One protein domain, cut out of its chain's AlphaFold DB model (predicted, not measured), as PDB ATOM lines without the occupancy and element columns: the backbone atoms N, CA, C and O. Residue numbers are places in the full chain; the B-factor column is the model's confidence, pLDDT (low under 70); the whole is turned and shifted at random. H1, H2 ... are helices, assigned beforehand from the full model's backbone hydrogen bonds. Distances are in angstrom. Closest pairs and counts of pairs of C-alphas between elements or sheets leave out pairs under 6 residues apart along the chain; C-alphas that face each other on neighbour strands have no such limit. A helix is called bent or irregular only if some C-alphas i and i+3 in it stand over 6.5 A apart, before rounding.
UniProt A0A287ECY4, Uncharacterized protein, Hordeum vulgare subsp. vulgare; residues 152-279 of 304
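AT A GLANCE: This is residues 152 to 279 of the 304 residues of an uncharacterized protein of Hordeum vulgare subsp. vulgare (UniProt A0A287ECY4). A short helix, H3, sits in the middle of a helical cluster: the long helix H4 and H2 run the same way along it, while H1 and H6 cross it at steeper angles. H4 reaches well past this core at its far end, where the turn of residues 232 to 237 sticks out before the short H5 folds back onto H4; H7 is set off beyond H6 after a long loop. The printed part has 128 residues with seven named helices, H1 to H7 in chain order, and no named strand; the class is all helix. It is compact, with a radius of gyration of the C-alphas of 16.0 A and spans of 50 by 34 by 29 A.

IN THESE COORDINATES: H4, residues 207 to 233, is 40.2 A long, from C-alpha 207 at (114.255, 95.646, 61.648) to C-alpha 233 at (150.118, 85.621, 46.541). H3 is residues 191 to 199, 14.3 A, and H2 residues 170 to 185, 22.3 A. H1, residues 155 to 166, begins at C-alpha 155 (140.896, 110.945, 62.870) and is 17.9 A long, as is H6, residues 244 to 255. H5 is residues 239 to 242, 5.4 A. H7, residues 270 to 277, 10.9 A, is irregular: C-alphas 272 and 275 are 7.2 A apart.

HOW THE PARTS SIT: H4 touches H3 with residues 212 to 223 alone, the closest C-alphas being those of Phe 212 and Phe 197, 5.6 A; they form a hairpin at a shallow tilt of 16 degrees. H2 touches H4 with residues 181 to 185 alone, the same way at 18 degrees, a shallow tilt; the closest C-alphas are those of His 181 and Asn 215, 6.8 A. H5 touches H4, with C-alphas 242 and 223 closest at 4.9 A. H6 touches H3 at a steep tilt of 52 degrees, closest at C-alphas 247 and 192, 4.8 A. H1 touches H3 with residues 162 to 166 alone, at a steep tilt of 45 degrees, closest at C-alphas 162 and 196, 5.0 A. H7 is close to but not clearly touching H6, with C-alphas 276 and 255 closest at 6.7 A. In H4 every O i to N i+4 pair is within hydrogen-bond range; the counts are 5 of 8 in H1 and H6, 11 of 12 in H2, 1 of 5 in H3 and 1 of 4 in H7, with O i to N i+3 counts of 5 of 6 in H3 and 4 of 5 in H7, while H5 is too short for an O i to N i+4 pair.

THE WHOLE: The two C-alphas farthest apart are those of Val 233 and Glu 266, 50.3 A. The printed part has no cut. The link from H6 to H7, 14 residues, is long. Mean pLDDT of the printed part is 82.0; residues 203 to 205, 234 to 240 and 261 to 279 are under 70.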
ATOM      1  N   LYS A 152     145.368 110.133  54.642       90.75
ATOM      2  CA  LYS A 152     145.258 111.587  54.826       90.75
ATOM      3  C   LYS A 152     143.987 111.993  55.561       90.75
ATOM      4  O   LYS A 152     143.837 113.174  55.846       90.75
ATOM      5  N   VAL A 153     143.068 111.067  55.841       94.19
ATOM      6  CA  VAL A 153     141.820 111.383  56.545       94.19
ATOM      7  C   VAL A 153     142.137 111.633  58.020       94.19
ATOM      8  O   VAL A 153     142.569 110.703  58.708       94.19
ATOM      9  N   PRO A 154     141.912 112.854  58.538       94.69
ATOM     10  CA  PRO A 154     142.100 113.128  59.953       94.69
ATOM     11  C   PRO A 154     141.162 112.275  60.814       94.69
ATOM     12  O   PRO A 154     140.033 111.961  60.431       94.69
ATOM     13  N   VAL A 155     141.624 111.886  62.001       92.56
ATOM     14  CA  VAL A 155     140.896 110.945  62.870       92.56
ATOM     15  C   VAL A 155     139.546 111.505  63.338       92.56
ATOM     16  O   VAL A 155     138.569 110.772  63.476       92.56
ATOM     17  N   ASP A 156     139.477 112.808  63.581       92.38
ATOM     18  CA  ASP A 156     138.241 113.519  63.901       92.38
ATOM     19  C   ASP A 156     137.272 113.571  62.707       92.38
ATOM     20  O   ASP A 156     136.085 113.321  62.890       92.38
ATOM     21  N   VAL A 157     137.759 113.791  61.481       96.75
ATOM     22  CA  VAL A 157     136.944 113.712  60.252       96.75
ATOM     23  C   VAL A 157     136.394 112.303  60.043       96.75
ATOM     24  O   VAL A 157     135.221 112.145  59.701       96.75
ATOM     25  N   PHE A 158     137.208 111.276  60.292       96.19
ATOM     26  CA  PHE A 158     136.768 109.883  60.274       96.19
ATOM     27  C   PHE A 158     135.614 109.652  61.261       96.19
ATOM     28  O   PHE A 158     134.557 109.167  60.862       96.19
ATOM     29  N   TYR A 159     135.775 110.068  62.519       93.00
ATOM     30  CA  TYR A 159     134.734 109.972  63.548       93.00
ATOM     31  C   TYR A 159     133.445 110.703  63.146       93.00
ATOM     32  O   TYR A 159     132.370 110.102  63.127       93.00
ATOM     33  N   LEU A 160     133.555 111.976  62.757       95.19
ATOM     34  CA  LEU A 160     132.418 112.796  62.342       95.19
ATOM     35  C   LEU A 160     131.683 112.189  61.136       95.19
ATOM     36  O   LEU A 160     130.458 112.249  61.061       95.19
ATOM     37  N   THR A 161     132.415 111.552  60.220       97.38
ATOM     38  CA  THR A 161     131.834 110.835  59.075       97.38
ATOM     39  C   THR A 161     131.005 109.635  59.530       97.38
ATOM     40  O   THR A 161     129.905 109.430  59.024       97.38
ATOM     41  N   LEU A 162     131.491 108.845  60.492       95.44
ATOM     42  CA  LEU A 162     130.758 107.676  60.993       95.44
ATOM     43  C   LEU A 162     129.474 108.061  61.735       95.44
ATOM     44  O   LEU A 162     128.479 107.345  61.619       95.44
ATOM     45  N   ARG A 163     129.457 109.206  62.428       91.69
ATOM     46  CA  ARG A 163     128.272 109.705  63.148       91.69
ATOM     47  C   ARG A 163     127.075 110.031  62.266       91.69
ATOM     48  O   ARG A 163     125.975 110.164  62.788       91.69
ATOM     49  N   ILE A 164     127.227 110.099  60.943       94.44
ATOM     50  CA  ILE A 164     126.064 110.204  60.048       94.44
ATOM     51  C   ILE A 164     125.132 108.989  60.194       94.44
ATOM     52  O   ILE A 164     123.947 109.084  59.896       94.44
ATOM     53  N   SER A 165     125.628 107.861  60.716       91.62
ATOM     54  CA  SER A 165     124.800 106.714  61.120       91.62
ATOM     55  C   SER A 165     123.832 107.000  62.279       91.62
ATOM     56  O   SER A 165     122.901 106.226  62.468       91.62
ATOM     57  N   GLN A 166     124.007 108.111  62.995       89.19
ATOM     58  CA  GLN A 166     123.192 108.568  64.126       89.19
ATOM     59  C   GLN A 166     122.461 109.885  63.814       89.19
ATOM     60  O   GLN A 166     122.013 110.580  64.719       89.19
ATOM     61  N   ASP A 167     122.380 110.278  62.539       89.88
ATOM     62  CA  ASP A 167     121.694 111.508  62.140       89.88
ATOM     63  C   ASP A 167     120.195 111.467  62.491       89.88
ATOM     64  O   ASP A 167     119.536 110.433  62.321       89.88
ATOM     65  N   ASP A 168     119.653 112.612  62.918       87.44
ATOM     66  CA  ASP A 168     118.245 112.775  63.298       87.44
ATOM     67  C   ASP A 168     117.285 112.352  62.176       87.44
ATOM     68  O   ASP A 168     116.182 111.877  62.446       87.44
ATOM     69  N   PHE A 169     117.710 112.472  60.911       89.12
ATOM     70  CA  PHE A 169     116.936 112.051  59.747       89.12
ATOM     71  C   PHE A 169     117.249 110.591  59.365       89.12
ATOM     72  O   PHE A 169     118.317 110.305  58.805       89.12
ATOM     73  N   PRO A 170     116.312 109.635  59.548       88.31
ATOM     74  CA  PRO A 170     116.530 108.225  59.201       88.31
ATOM     75  C   PRO A 170     116.892 107.999  57.725       88.31
ATOM     76  O   PRO A 170     117.635 107.075  57.388       88.31
ATOM     77  N   GLN A 171     116.393 108.858  56.832       88.88
ATOM     78  CA  GLN A 171     116.703 108.838  55.404       88.88
ATOM     79  C   GLN A 171     118.203 109.059  55.157       88.88
ATOM     80  O   GLN A 171     118.792 108.366  54.322       88.88
ATOM     81  N   MET A 172     118.845 109.963  55.909       90.56
ATOM     82  CA  MET A 172     120.280 110.237  55.787       90.56
ATOM     83  C   MET A 172     121.121 109.077  56.283       90.56
ATOM     84  O   MET A 172     122.038 108.650  55.574       90.56
ATOM     85  N   ARG A 173     120.744 108.513  57.437       91.88
ATOM     86  CA  ARG A 173     121.368 107.306  57.989       91.88
ATOM     87  C   ARG A 173     121.367 106.182  56.961       91.88
ATOM     88  O   ARG A 173     122.425 105.657  56.614       91.88
ATOM     89  N   LYS A 174     120.200 105.886  56.377       91.81
ATOM     90  CA  LYS A 174     120.051 104.851  55.346       91.81
ATOM     91  C   LYS A 174     120.924 105.126  54.119       91.81
ATOM     92  O   LYS A 174     121.693 104.263  53.707       91.81
ATOM     93  N   LEU A 175     120.856 106.335  53.552       94.62
ATOM     94  CA  LEU A 175     121.639 106.704  52.364       94.62
ATOM     95  C   LEU A 175     123.154 106.643  52.597       94.62
ATOM     96  O   LEU A 175     123.903 106.351  51.660       94.62
ATOM     97  N   PHE A 176     123.612 106.960  53.808       96.94
ATOM     98  CA  PHE A 176     125.013 106.855  54.197       96.94
ATOM     99  C   PHE A 176     125.440 105.393  54.353       96.94
ATOM    100  O   PHE A 176     126.394 104.964  53.704       96.94
ATOM    101  N   LEU A 177     124.701 104.608  55.139       95.00
ATOM    102  CA  LEU A 177     125.021 103.212  55.435       95.00
ATOM    103  C   LEU A 177     124.989 102.329  54.185       95.00
ATOM    104  O   LEU A 177     125.920 101.554  53.963       95.00
ATOM    105  N   SER A 178     124.004 102.516  53.298       94.94
ATOM    106  CA  SER A 178     123.994 101.843  51.993       94.94
ATOM    107  C   SER A 178     125.238 102.185  51.168       94.94
ATOM    108  O   SER A 178     125.739 101.345  50.422       94.94
ATOM    109  N   LYS A 179     125.775 103.408  51.302       97.19
ATOM    110  CA  LYS A 179     126.976 103.817  50.569       97.19
ATOM    111  C   LYS A 179     128.250 103.197  51.135       97.19
ATOM    112  O   LYS A 179     129.096 102.768  50.352       97.19
ATOM    113  N   VAL A 180     128.362 103.126  52.461       97.06
ATOM    114  CA  VAL A 180     129.442 102.410  53.156       97.06
ATOM    115  C   VAL A 180     129.439 100.939  52.743       97.06
ATOM    116  O   VAL A 180     130.460 100.435  52.280       97.06
ATOM    117  N   HIS A 181     128.277 100.278  52.822       95.12
ATOM    118  CA  HIS A 181     128.116  98.876  52.428       95.12
ATOM    119  C   HIS A 181     128.542  98.644  50.978       95.12
ATOM    120  O   HIS A 181     129.389  97.791  50.714       95.12
ATOM    121  N   GLN A 182     128.028  99.462  50.050       95.75
ATOM    122  CA  GLN A 182     128.378  99.394  48.633       95.75
ATOM    123  C   GLN A 182     129.895  99.485  48.419       95.75
ATOM    124  O   GLN A 182     130.463  98.672  47.693       95.75
ATOM    125  N   TYR A 183     130.567 100.457  49.037       96.44
ATOM    126  CA  TYR A 183     131.997 100.672  48.814       96.44
ATOM    127  C   TYR A 183     132.881  99.579  49.421       96.44
ATOM    128  O   TYR A 183     133.890  99.221  48.810       96.44
ATOM    129  N   ILE A 184     132.500  99.009  50.567       94.38
ATOM    130  CA  ILE A 184     133.208  97.851  51.132       94.38
ATOM    131  C   ILE A 184     132.991  96.618  50.242       94.38
ATOM    132  O   ILE A 184     133.946  95.910  49.922       94.38
ATOM    133  N   LYS A 185     131.761  96.398  49.758       93.25
ATOM    134  CA  LYS A 185     131.422  95.307  48.829       93.25
ATOM    135  C   LYS A 185     132.203  95.380  47.518       93.25
ATOM    136  O   LYS A 185     132.697  94.365  47.031       93.25
ATOM    137  N   GLU A 186     132.378  96.586  46.987       94.00
ATOM    138  CA  GLU A 186     133.210  96.874  45.812       94.00
ATOM    139  C   GLU A 186     134.723  96.816  46.105       94.00
ATOM    140  O   GLU A 186     135.527  97.008  45.194       94.00
ATOM    141  N   ARG A 187     135.131  96.538  47.356       90.38
ATOM    142  CA  ARG A 187     136.529  96.528  47.832       90.38
ATOM    143  C   ARG A 187     137.254  97.853  47.591       90.38
ATOM    144  O   ARG A 187     138.467  97.885  47.410       90.38
ATOM    145  N   ALA A 188     136.494  98.943  47.559       92.31
ATOM    146  CA  ALA A 188     136.991 100.286  47.305       92.31
ATOM    147  C   ALA A 188     137.247 101.071  48.598       92.31
ATOM    148  O   ALA A 188     137.854 102.134  48.538       92.31
ATOM    149  N   LEU A 189     136.764 100.582  49.741       94.00
ATOM    150  CA  LEU A 189     136.851 101.235  51.042       94.00
ATOM    151  C   LEU A 189     137.315 100.231  52.099       94.00
ATOM    152  O   LEU A 189     136.920  99.065  52.059       94.00
ATOM    153  N   ASP A 190     138.139 100.698  53.037       92.19
ATOM    154  CA  ASP A 190     138.629  99.892  54.154       92.19
ATOM    155  C   ASP A 190     137.470  99.408  55.049       92.19
ATOM    156  O   ASP A 190     136.488 100.121  55.283       92.19
ATOM    157  N   ALA A 191     137.581  98.187  55.570       92.00
ATOM    158  CA  ALA A 191     136.559  97.577  56.412       92.00
ATOM    159  C   ALA A 191     136.328  98.334  57.733       92.00
ATOM    160  O   ALA A 191     135.241  98.224  58.296       92.00
ATOM    161  N   LYS A 192     137.274  99.165  58.204       93.00
ATOM    162  CA  LYS A 192     137.100  99.993  59.415       93.00
ATOM    163  C   LYS A 192     135.863 100.895  59.367       93.00
ATOM    164  O   LYS A 192     135.290 101.202  60.409       93.00
ATOM    165  N   TYR A 193     135.404 101.290  58.176       95.56
ATOM    166  CA  TYR A 193     134.193 102.104  58.026       95.56
ATOM    167  C   TYR A 193     132.907 101.331  58.358       95.56
ATOM    168  O   TYR A 193     131.876 101.952  58.612       95.56
ATOM    169  N   ALA A 194     132.960  99.997  58.451       93.75
ATOM    170  CA  ALA A 194     131.851  99.182  58.944       93.75
ATOM    171  C   ALA A 194     131.490  99.479  60.412       93.75
ATOM    172  O   ALA A 194     130.392  99.124  60.839       93.75
ATOM    173  N   CYS A 195     132.341 100.202  61.159       92.50
ATOM    174  CA  CYS A 195     131.969 100.781  62.454       92.50
ATOM    175  C   CYS A 195     130.655 101.574  62.377       92.50
ATOM    176  O   CYS A 195     129.899 101.567  63.340       92.50
ATOM    177  N   ALA A 196     130.343 102.198  61.234       93.69
ATOM    178  CA  ALA A 196     129.092 102.932  61.041       93.69
ATOM    179  C   ALA A 196     127.840 102.075  61.298       93.69
ATOM    180  O   ALA A 196     126.866 102.584  61.842       93.69
ATOM    181  N   PHE A 197     127.860 100.780  60.950       91.44
ATOM    182  CA  PHE A 197     126.726  99.889  61.225       91.44
ATOM    183  C   PHE A 197     126.554  99.623  62.715       91.44
ATOM    184  O   PHE A 197     125.432  99.447  63.157       91.44
ATOM    185  N   LEU A 198     127.653  99.574  63.473       87.94
ATOM    186  CA  LEU A 198     127.634  99.301  64.910       87.94
ATOM    187  C   LEU A 198     127.232 100.541  65.711       87.94
ATOM    188  O   LEU A 198     126.461 100.436  66.655       87.94
ATOM    189  N   ILE A 199     127.723 101.710  65.300       86.94
ATOM    190  CA  ILE A 199     127.447 103.003  65.941       86.94
ATOM    191  C   ILE A 199     125.998 103.454  65.700       86.94
ATOM    192  O   ILE A 199     125.418 104.116  66.555       86.94
ATOM    193  N   GLY A 200     125.409 103.085  64.559       84.19
ATOM    194  CA  GLY A 200     124.012 103.385  64.237       84.19
ATOM    195  C   GLY A 200     122.979 102.456  64.888       84.19
ATOM    196  O   GLY A 200     121.794 102.583  64.583       84.19
ATOM    197  N   ILE A 201     123.390 101.487  65.720       81.94
ATOM    198  CA  ILE A 201     122.447 100.622  66.446       81.94
ATOM    199  C   ILE A 201     121.871 101.408  67.624       81.94
ATOM    200  O   ILE A 201     122.481 101.471  68.688       81.94
ATOM    201  N   ASP A 202     120.669 101.949  67.435       71.19
ATOM    202  CA  ASP A 202     119.920 102.613  68.510       71.19
ATOM    203  C   ASP A 202     119.062 101.616  69.315       71.19
ATOM    204  O   ASP A 202     118.909 101.746  70.526       71.19
ATOM    205  N   ASP A 203     118.492 100.600  68.650       67.38
ATOM    206  CA  ASP A 203     117.676  99.554  69.283       67.38
ATOM    207  C   ASP A 203     117.790  98.213  68.533       67.38
ATOM    208  O   ASP A 203     117.457  98.091  67.348       67.38
ATOM    209  N   TYR A 204     118.204  97.179  69.269       66.31
ATOM    210  CA  TYR A 204     118.351  95.790  68.823       66.31
ATOM    211  C   TYR A 204     117.043  95.119  68.386       66.31
ATOM    212  O   TYR A 204     117.070  94.044  67.790       66.31
ATOM    213  N   ARG A 205     115.892  95.715  68.704       63.75
ATOM    214  CA  ARG A 205     114.566  95.195  68.339       63.75
ATOM    215  C   ARG A 205     114.055  95.738  67.010       63.75
ATOM    216  O   ARG A 205     113.013  95.294  66.530       63.75
ATOM    217  N   THR A 206     114.764  96.689  66.410       73.19
ATOM    218  CA  THR A 206     114.353  97.288  65.139       73.19
ATOM    219  C   THR A 206     114.698  96.376  63.958       73.19
ATOM    220  O   THR A 206     115.718  95.689  63.978       73.19
ATOM    221  N   PRO A 207     113.911  96.386  62.867       73.50
ATOM    222  CA  PRO A 207     114.255  95.646  61.648       73.50
ATOM    223  C   PRO A 207     115.582  96.113  61.019       73.50
ATOM    224  O   PRO A 207     116.226  95.346  60.307       73.50
ATOM    225  N   GLN A 208     116.021  97.342  61.322       76.06
ATOM    226  CA  GLN A 208     117.325  97.873  60.911       76.06
ATOM    227  C   GLN A 208     118.489  97.076  61.519       76.06
ATOM    228  O   GLN A 208     119.524  96.919  60.878       76.06
ATOM    229  N   TYR A 209     118.310  96.506  62.715       80.62
ATOM    230  CA  TYR A 209     119.334  95.687  63.356       80.62
ATOM    231  C   TYR A 209     119.664  94.420  62.553       80.62
ATOM    232  O   TYR A 209     120.839  94.106  62.356       80.62
ATOM    233  N   GLU A 210     118.657  93.704  62.039       83.81
ATOM    234  CA  GLU A 210     118.909  92.515  61.212       83.81
ATOM    235  C   GLU A 210     119.566  92.884  59.871       83.81
ATOM    236  O   GLU A 210     120.441  92.154  59.405       83.81
ATOM    237  N   GLU A 211     119.238  94.048  59.293       86.31
ATOM    238  CA  GLU A 211     119.945  94.587  58.121       86.31
ATOM    239  C   GLU A 211     121.424  94.867  58.441       86.31
ATOM    240  O   GLU A 211     122.314  94.441  57.704       86.31
ATOM    241  N   PHE A 212     121.722  95.518  59.569       86.62
ATOM    242  CA  PHE A 212     123.100  95.817  59.978       86.62
ATOM    243  C   PHE A 212     123.903  94.559  60.281       86.62
ATOM    244  O   PHE A 212     125.049  94.435  59.851       86.62
ATOM    245  N   LYS A 213     123.293  93.591  60.962       86.19
ATOM    246  CA  LYS A 213     123.887  92.279  61.219       86.19
ATOM    247  C   LYS A 213     124.197  91.545  59.918       86.19
ATOM    248  O   LYS A 213     125.295  91.013  59.777       86.19
ATOM    249  N   HIS A 214     123.273  91.545  58.957       90.38
ATOM    250  CA  HIS A 214     123.516  90.964  57.640       90.38
ATOM    251  C   HIS A 214     124.684  91.659  56.921       90.38
ATOM    252  O   HIS A 214     125.607  90.985  56.463       90.38
ATOM    253  N   ASN A 215     124.709  92.996  56.915       91.12
ATOM    254  CA  ASN A 215     125.796  93.774  56.318       91.12
ATOM    255  C   ASN A 215     127.151  93.459  56.969       91.12
ATOM    256  O   ASN A 215     128.143  93.284  56.264       91.12
ATOM    257  N   LEU A 216     127.210  93.329  58.296       90.25
ATOM    258  CA  LEU A 216     128.433  92.969  59.020       90.25
ATOM    259  C   LEU A 216     128.912  91.547  58.697       90.25
ATOM    260  O   LEU A 216     130.115  91.327  58.546       90.25
ATOM    261  N   ILE A 217     127.991  90.591  58.541       90.56
ATOM    262  CA  ILE A 217     128.324  89.232  58.091       90.56
ATOM    263  C   ILE A 217     128.937  89.277  56.686       90.56
ATOM    264  O   ILE A 217     129.980  88.658  56.462       90.56
ATOM    265  N   GLU A 218     128.348  90.034  55.755       92.38
ATOM    266  CA  GLU A 218     128.914  90.204  54.412       92.38
ATOM    267  C   GLU A 218     130.312  90.844  54.454       92.38
ATOM    268  O   GLU A 218     131.231  90.358  53.792       92.38
ATOM    269  N   VAL A 219     130.512  91.891  55.265       90.69
ATOM    270  CA  VAL A 219     131.831  92.525  55.453       90.69
ATOM    271  C   VAL A 219     132.854  91.507  55.958       90.69
ATOM    272  O   VAL A 219     133.944  91.402  55.393       90.69
ATOM    273  N   SER A 220     132.496  90.698  56.959       89.12
ATOM    274  CA  SER A 220     133.372  89.643  57.479       89.12
ATOM    275  C   SER A 220     133.767  88.634  56.396       89.12
ATOM    276  O   SER A 220     134.935  88.255  56.293       89.12
ATOM    277  N   GLN A 221     132.819  88.220  55.552       91.00
ATOM    278  CA  GLN A 221     133.094  87.318  54.431       91.00
ATOM    279  C   GLN A 221     134.028  87.963  53.397       91.00
ATOM    280  O   GLN A 221     134.940  87.303  52.896       91.00
ATOM    281  N   ILE A 222     133.853  89.252  53.093       89.69
ATOM    282  CA  ILE A 222     134.734  89.995  52.179       89.69
ATOM    283  C   ILE A 222     136.162  90.051  52.734       89.69
ATOM    284  O   ILE A 222     137.103  89.731  52.003       89.69
ATOM    285  N   CYS A 223     136.329  90.388  54.017       87.25
ATOM    286  CA  CYS A 223     137.623  90.391  54.704       87.25
ATOM    287  C   CYS A 223     138.313  89.021  54.600       87.25
ATOM    288  O   CYS A 223     139.448  88.924  54.130       87.25
ATOM    289  N   GLN A 224     137.587  87.939  54.901       86.31
ATOM    290  CA  GLN A 224     138.096  86.569  54.764       86.31
ATOM    291  C   GLN A 224     138.526  86.242  53.325       86.31
ATOM    292  O   GLN A 224     139.590  85.662  53.114       86.31
ATOM    293  N   GLN A 225     137.751  86.645  52.314       87.38
ATOM    294  CA  GLN A 225     138.125  86.437  50.912       87.38
ATOM    295  C   GLN A 225     139.383  87.218  50.513       87.38
ATOM    296  O   GLN A 225     140.194  86.714  49.734       87.38
ATOM    297  N   VAL A 226     139.547  88.453  50.998       84.69
ATOM    298  CA  VAL A 226     140.757  89.258  50.760       84.69
ATOM    299  C   VAL A 226     141.968  88.585  51.397       84.69
ATOM    300  O   VAL A 226     142.972  88.394  50.713       84.69
ATOM    301  N   LYS A 227     141.835  88.127  52.645       82.69
ATOM    302  CA  LYS A 227     142.873  87.379  53.359       82.69
ATOM    303  C   LYS A 227     143.326  86.143  52.582       82.69
ATOM    304  O   LYS A 227     144.520  85.968  52.358       82.69
ATOM    305  N   MET A 228     142.388  85.309  52.125       83.12
ATOM    306  CA  MET A 228     142.713  84.095  51.360       83.12
ATOM    307  C   MET A 228     143.483  84.416  50.071       83.12
ATOM    308  O   MET A 228     144.440  83.721  49.735       83.12
ATOM    309  N   ARG A 229     143.116  85.501  49.371       81.06
ATOM    310  CA  ARG A 229     143.837  85.959  48.171       81.06
ATOM    311  C   ARG A 229     145.242  86.464  48.504       81.06
ATOM    312  O   ARG A 229     146.182  86.095  47.813       81.06
ATOM    313  N   GLN A 230     145.407  87.264  49.554       77.81
ATOM    314  CA  GLN A 230     146.716  87.809  49.937       77.81
ATOM    315  C   GLN A 230     147.695  86.712  50.376       77.81
ATOM    316  O   GLN A 230     148.839  86.706  49.929       77.81
ATOM    317  N   LEU A 231     147.223  85.736  51.161       76.56
ATOM    318  CA  LEU A 231     148.023  84.579  51.577       76.56
ATOM    319  C   LEU A 231     148.464  83.714  50.389       76.56
ATOM    320  O   LEU A 231     149.579  83.200  50.391       76.56
ATOM    321  N   SER A 232     147.623  83.586  49.357       73.00
ATOM    322  CA  SER A 232     147.974  82.833  48.145       73.00
ATOM    323  C   SER A 232     149.051  83.502  47.285       73.00
ATOM    324  O   SER A 232     149.740  82.815  46.539       73.00
ATOM    325  N   VAL A 233     149.208  84.827  47.389       73.81
ATOM    326  CA  VAL A 233     150.118  85.621  46.541       73.81
ATOM    327  C   VAL A 233     151.468  85.887  47.230       73.81
ATOM    328  O   VAL A 233     152.351  86.458  46.605       73.81
ATOM    329  N   GLN A 234     151.665  85.473  48.496       63.25
ATOM    330  CA  GLN A 234     152.845  85.843  49.311       63.25
ATOM    331  C   GLN A 234     153.140  87.355  49.262       63.25
ATOM    332  O   GLN A 234     154.287  87.793  49.272       63.25
ATOM    333  N   ALA A 235     152.090  88.172  49.169       59.94
ATOM    334  CA  ALA A 235     152.255  89.612  49.127       59.94
ATOM    335  C   ALA A 235     152.556  90.122  50.542       59.94
ATOM    336  O   ALA A 235     151.808  89.815  51.471       59.94
ATOM    337  N   ASP A 236     153.596  90.944  50.685       53.97
ATOM    338  CA  ASP A 236     154.029  91.611  51.929       53.97
ATOM    339  C   ASP A 236     153.070  92.761  52.329       53.97
ATOM    340  O   ASP A 236     153.452  93.851  52.750       53.97
ATOM    341  N   VAL A 237     151.774  92.556  52.085       59.38
ATOM    342  CA  VAL A 237     150.706  93.517  52.351       59.38
ATOM    343  C   VAL A 237     150.254  93.337  53.791       59.38
ATOM    344  O   VAL A 237     150.201  92.222  54.302       59.38
ATOM    345  N   ASN A 238     149.906  94.450  54.436       65.00
ATOM    346  CA  ASN A 238     149.507  94.529  55.835       65.00
ATOM    347  C   ASN A 238     148.273  93.641  56.124       65.00
ATOM    348  O   ASN A 238     147.132  94.096  56.061       65.00
ATOM    349  N   LEU A 239     148.505  92.358  56.427       66.50
ATOM    350  CA  LEU A 239     147.488  91.312  56.608       66.50
ATOM    351  C   LEU A 239     146.447  91.671  57.673       66.50
ATOM    352  O   LEU A 239     145.334  91.158  57.627       66.50
ATOM    353  N   LEU A 240     146.795  92.563  58.607       69.38
ATOM    354  CA  LEU A 240     145.933  93.023  59.695       69.38
ATOM    355  C   LEU A 240     144.612  93.622  59.192       69.38
ATOM    356  O   LEU A 240     143.570  93.330  59.768       69.38
ATOM    357  N   THR A 241     144.616  94.379  58.089       70.44
ATOM    358  CA  THR A 241     143.387  94.999  57.549       70.44
ATOM    359  C   THR A 241     142.440  93.989  56.892       70.44
ATOM    360  O   THR A 241     141.272  94.292  56.655       70.44
ATOM    361  N   ALA A 242     142.915  92.769  56.624       72.75
ATOM    362  CA  ALA A 242     142.109  91.682  56.077       72.75
ATOM    363  C   ALA A 242     141.377  90.864  57.160       72.75
ATOM    364  O   ALA A 242     140.591  89.976  56.823       72.75
ATOM    365  N   TYR A 243     141.615  91.143  58.447       79.19
ATOM    366  CA  TYR A 243     140.901  90.517  59.560       79.19
ATOM    367  C   TYR A 243     139.691  91.365  59.964       79.19
ATOM    368  O   TYR A 243     139.860  92.546  60.268       79.19
ATOM    369  N   PRO A 244     138.472  90.800  60.016       79.19
ATOM    370  CA  PRO A 244     137.300  91.549  60.468       79.19
ATOM    371  C   PRO A 244     137.436  92.043  61.918       79.19
ATOM    372  O   PRO A 244     136.896  93.089  62.267       79.19
ATOM    373  N   GLU A 245     138.211  91.353  62.757       84.50
ATOM    374  CA  GLU A 245     138.497  91.753  64.138       84.50
ATOM    375  C   GLU A 245     139.248  93.092  64.219       84.50
ATOM    376  O   GLU A 245     139.154  93.794  65.227       84.50
ATOM    377  N   TYR A 246     139.936  93.498  63.147       85.19
ATOM    378  CA  TYR A 246     140.627  94.786  63.061       85.19
ATOM    379  C   TYR A 246     139.672  95.989  63.055       85.19
ATOM    380  O   TYR A 246     140.105  97.118  63.263       85.19
ATOM    381  N   ILE A 247     138.364  95.773  62.889       87.62
ATOM    382  CA  ILE A 247     137.339  96.815  63.048       87.62
ATOM    383  C   ILE A 247     137.211  97.229  64.529       87.62
ATOM    384  O   ILE A 247     136.940  98.393  64.824       87.62
ATOM    385  N   ILE A 248     137.454  96.305  65.469       87.31
ATOM    386  CA  ILE A 248     137.213  96.509  66.907       87.31
ATOM    387  C   ILE A 248     138.032  97.682  67.480       87.31
ATOM    388  O   ILE A 248     137.433  98.528  68.144       87.31
ATOM    389  N   PRO A 249     139.352  97.819  67.224       88.62
ATOM    390  CA  PRO A 249     140.115  98.976  67.693       88.62
ATOM    391  C   PRO A 249     139.553 100.327  67.229       88.62
ATOM    392  O   PRO A 249     139.528 101.275  68.012       88.62
ATOM    393  N   TYR A 250     139.055 100.422  65.988       89.38
ATOM    394  CA  TYR A 250     138.432 101.655  65.488       89.38
ATOM    395  C   TYR A 250     137.115 101.935  66.189       89.38
ATOM    396  O   TYR A 250     136.861 103.080  66.552       89.38
ATOM    397  N   LEU A 251     136.307 100.900  66.421       88.19
ATOM    398  CA  LEU A 251     135.061 101.038  67.160       88.19
ATOM    399  C   LEU A 251     135.319 101.556  68.576       88.19
ATOM    400  O   LEU A 251     134.708 102.539  68.979       88.19
ATOM    401  N   VAL A 252     136.257 100.944  69.306       87.19
ATOM    402  CA  VAL A 252     136.633 101.382  70.661       87.19
ATOM    403  C   VAL A 252     137.079 102.840  70.649       87.19
ATOM    404  O   VAL A 252     136.637 103.628  71.480       87.19
ATOM    405  N   HIS A 253     137.917 103.215  69.686       86.94
ATOM    406  CA  HIS A 253     138.413 104.578  69.565       86.94
ATOM    407  C   HIS A 253     137.302 105.591  69.225       86.94
ATOM    408  O   HIS A 253     137.339 106.725  69.696       86.94
ATOM    409  N   VAL A 254     136.309 105.198  68.423       86.25
ATOM    410  CA  VAL A 254     135.141 106.037  68.120       86.25
ATOM    411  C   VAL A 254     134.256 106.205  69.351       86.25
ATOM    412  O   VAL A 254     133.916 107.336  69.687       86.25
ATOM    413  N   LEU A 255     133.935 105.113  70.046       83.75
ATOM    414  CA  LEU A 255     133.103 105.141  71.252       83.75
ATOM    415  C   LEU A 255     133.749 105.967  72.372       83.75
ATOM    416  O   LEU A 255     133.072 106.754  73.020       83.75
ATOM    417  N   ALA A 256     135.069 105.860  72.548       83.25
ATOM    418  CA  ALA A 256     135.807 106.626  73.554       83.25
ATOM    419  C   ALA A 256     135.802 108.146  73.309       83.25
ATOM    420  O   ALA A 256     136.076 108.914  74.225       83.25
ATOM    421  N   ARG A 257     135.532 108.586  72.074       79.56
ATOM    422  CA  ARG A 257     135.435 110.005  71.697       79.56
ATOM    423  C   ARG A 257     134.000 110.505  71.613       79.56
ATOM    424  O   ARG A 257     133.786 111.661  71.249       79.56
ATOM    425  N   ASP A 258     133.027 109.645  71.894       78.50
ATOM    426  CA  ASP A 258     131.644 110.075  71.925       78.50
ATOM    427  C   ASP A 258     131.421 111.052  73.093       78.50
ATOM    428  O   ASP A 258     131.901 110.782  74.192       78.50
ATOM    429  N   PRO A 259     130.700 112.173  72.902       74.06
ATOM    430  CA  PRO A 259     130.394 113.107  73.984       74.06
ATOM    431  C   PRO A 259     129.646 112.476  75.163       74.06
ATOM    432  O   PRO A 259     129.689 113.019  76.261       74.06
ATOM    433  N   SER A 260     128.945 111.359  74.943       73.38
ATOM    434  CA  SER A 260     128.295 110.596  76.012       73.38
ATOM    435  C   SER A 260     129.264 109.724  76.813       73.38
ATOM    436  O   SER A 260     128.887 109.238  77.878       73.38
ATOM    437  N   CYS A 261     130.498 109.529  76.331       69.56
ATOM    438  CA  CYS A 261     131.514 108.748  77.017       69.56
ATOM    439  C   CYS A 261     131.999 109.492  78.271       69.56
ATOM    440  O   CYS A 261     132.573 110.577  78.145       69.56
ATOM    441  N   PRO A 262     131.780 108.944  79.483       69.50
ATOM    442  CA  PRO A 262     132.189 109.607  80.710       69.50
ATOM    443  C   PRO A 262     133.714 109.703  80.783       69.50
ATOM    444  O   PRO A 262     134.436 108.789  80.371       69.50
ATOM    445  N   ASN A 263     134.211 110.811  81.338       68.06
ATOM    446  CA  ASN A 263     135.637 110.972  81.578       68.06
ATOM    447  C   ASN A 263     136.089 109.964  82.646       68.06
ATOM    448  O   ASN A 263     135.479 109.853  83.711       68.06
ATOM    449  N   ILE A 264     137.171 109.238  82.357       65.69
ATOM    450  CA  ILE A 264     137.758 108.222  83.245       65.69
ATOM    451  C   ILE A 264     138.160 108.844  84.591       65.69
ATOM    452  O   ILE A 264     138.139 108.168  85.614       65.69
ATOM    453  N   GLU A 265     138.489 110.136  84.598       62.81
ATOM    454  CA  GLU A 265     138.872 110.874  85.805       62.81
ATOM    455  C   GLU A 265     137.674 111.293  86.675       62.81
ATOM    456  O   GLU A 265     137.847 111.556  87.862       62.81
ATOM    457  N   GLU A 266     136.456 111.328  86.120       58.91
ATOM    458  CA  GLU A 266     135.255 111.819  86.815       58.91
ATOM    459  C   GLU A 266     134.375 110.696  87.392       58.91
ATOM    460  O   GLU A 266     133.543 110.957  88.261       58.91
ATOM    461  N   TYR A 267     134.554 109.441  86.955       56.44
ATOM    462  CA  TYR A 267     133.675 108.328  87.330       56.44
ATOM    463  C   TYR A 267     134.442 107.080  87.793       56.44
ATOM    464  O   TYR A 267     135.042 106.366  86.994       56.44
ATOM    465  N   GLU A 268     134.315 106.735  89.081       56.59
ATOM    466  CA  GLU A 268     134.710 105.414  89.613       56.59
ATOM    467  C   GLU A 268     133.706 104.297  89.238       56.59
ATOM    468  O   GLU A 268     134.009 103.107  89.369       56.59
ATOM    469  N   ASP A 269     132.498 104.651  88.776       59.97
ATOM    470  CA  ASP A 269     131.430 103.688  88.492       59.97
ATOM    471  C   ASP A 269     131.465 103.181  87.041       59.97
ATOM    472  O   ASP A 269     131.017 103.835  86.098       59.97
ATOM    473  N   ILE A 270     131.918 101.935  86.891       61.06
ATOM    474  CA  ILE A 270     131.952 101.168  85.636       61.06
ATOM    475  C   ILE A 270     130.568 101.119  84.953       61.06
ATOM    476  O   ILE A 270     130.483 100.970  83.733       61.06
ATOM    477  N   LYS A 271     129.463 101.273  85.700       63.34
ATOM    478  CA  LYS A 271     128.103 101.258  85.136       63.34
ATOM    479  C   LYS A 271     127.809 102.438  84.212       63.34
ATOM    480  O   LYS A 271     126.983 102.275  83.316       63.34
ATOM    481  N   ALA A 272     128.484 103.578  84.379       59.44
ATOM    482  CA  ALA A 272     128.311 104.749  83.514       59.44
ATOM    483  C   ALA A 272     128.731 104.469  82.057       59.44
ATOM    484  O   ALA A 272     128.198 105.063  81.127       59.44
ATOM    485  N   PHE A 273     129.621 103.494  81.853       60.44
ATOM    486  CA  PHE A 273     130.076 103.058  80.535       60.44
ATOM    487  C   PHE A 273     129.129 102.049  79.856       60.44
ATOM    488  O   PHE A 273     129.268 101.766  78.666       60.44
ATOM    489  N   GLY A 274     128.163 101.492  80.596       59.94
ATOM    490  CA  GLY A 274     127.245 100.455  80.115       59.94
ATOM    491  C   GLY A 274     126.511 100.816  78.815       59.94
ATOM    492  O   GLY A 274     126.606 100.034  77.869       59.94
ATOM    493  N   PRO A 275     125.856 101.991  78.720       64.38
ATOM    494  CA  PRO A 275     125.134 102.415  77.516       64.38
ATOM    495  C   PRO A 275     126.013 102.592  76.265       64.38
ATOM    496  O   PRO A 275     125.516 102.475  75.151       64.38
ATOM    497  N   ILE A 276     127.317 102.845  76.431       61.12
ATOM    498  CA  ILE A 276     128.264 103.084  75.325       61.12
ATOM    499  C   ILE A 276     128.767 101.768  74.728       61.12
ATOM    500  O   ILE A 276     128.902 101.639  73.514       61.12
ATOM    501  N   TYR A 277     129.038 100.772  75.577       58.00
ATOM    502  CA  TYR A 277     129.525  99.456  75.139       58.00
ATOM    503  C   TYR A 277     128.401  98.453  74.870       58.00
ATOM    504  O   TYR A 277     128.623  97.426  74.227       58.00
ATOM    505  N   CYS A 278     127.198  98.749  75.354       56.19
ATOM    506  CA  CYS A 278     125.981  98.010  75.084       56.19
ATOM    507  C   CYS A 278     124.833  99.026  74.949       56.19
ATOM    508  O   CYS A 278     124.221  99.359  75.964       56.19
ATOM    509  N   PRO A 279     124.505  99.503  73.729       51.09
ATOM    510  CA  PRO A 279     123.365 100.395  73.458       51.09
ATOM    511  C   PRO A 279     121.987  99.931  73.968       51.09
ATOM    512  O   PRO A 279     120.968 100.574  73.734       51.09
TER     513      PRO A 279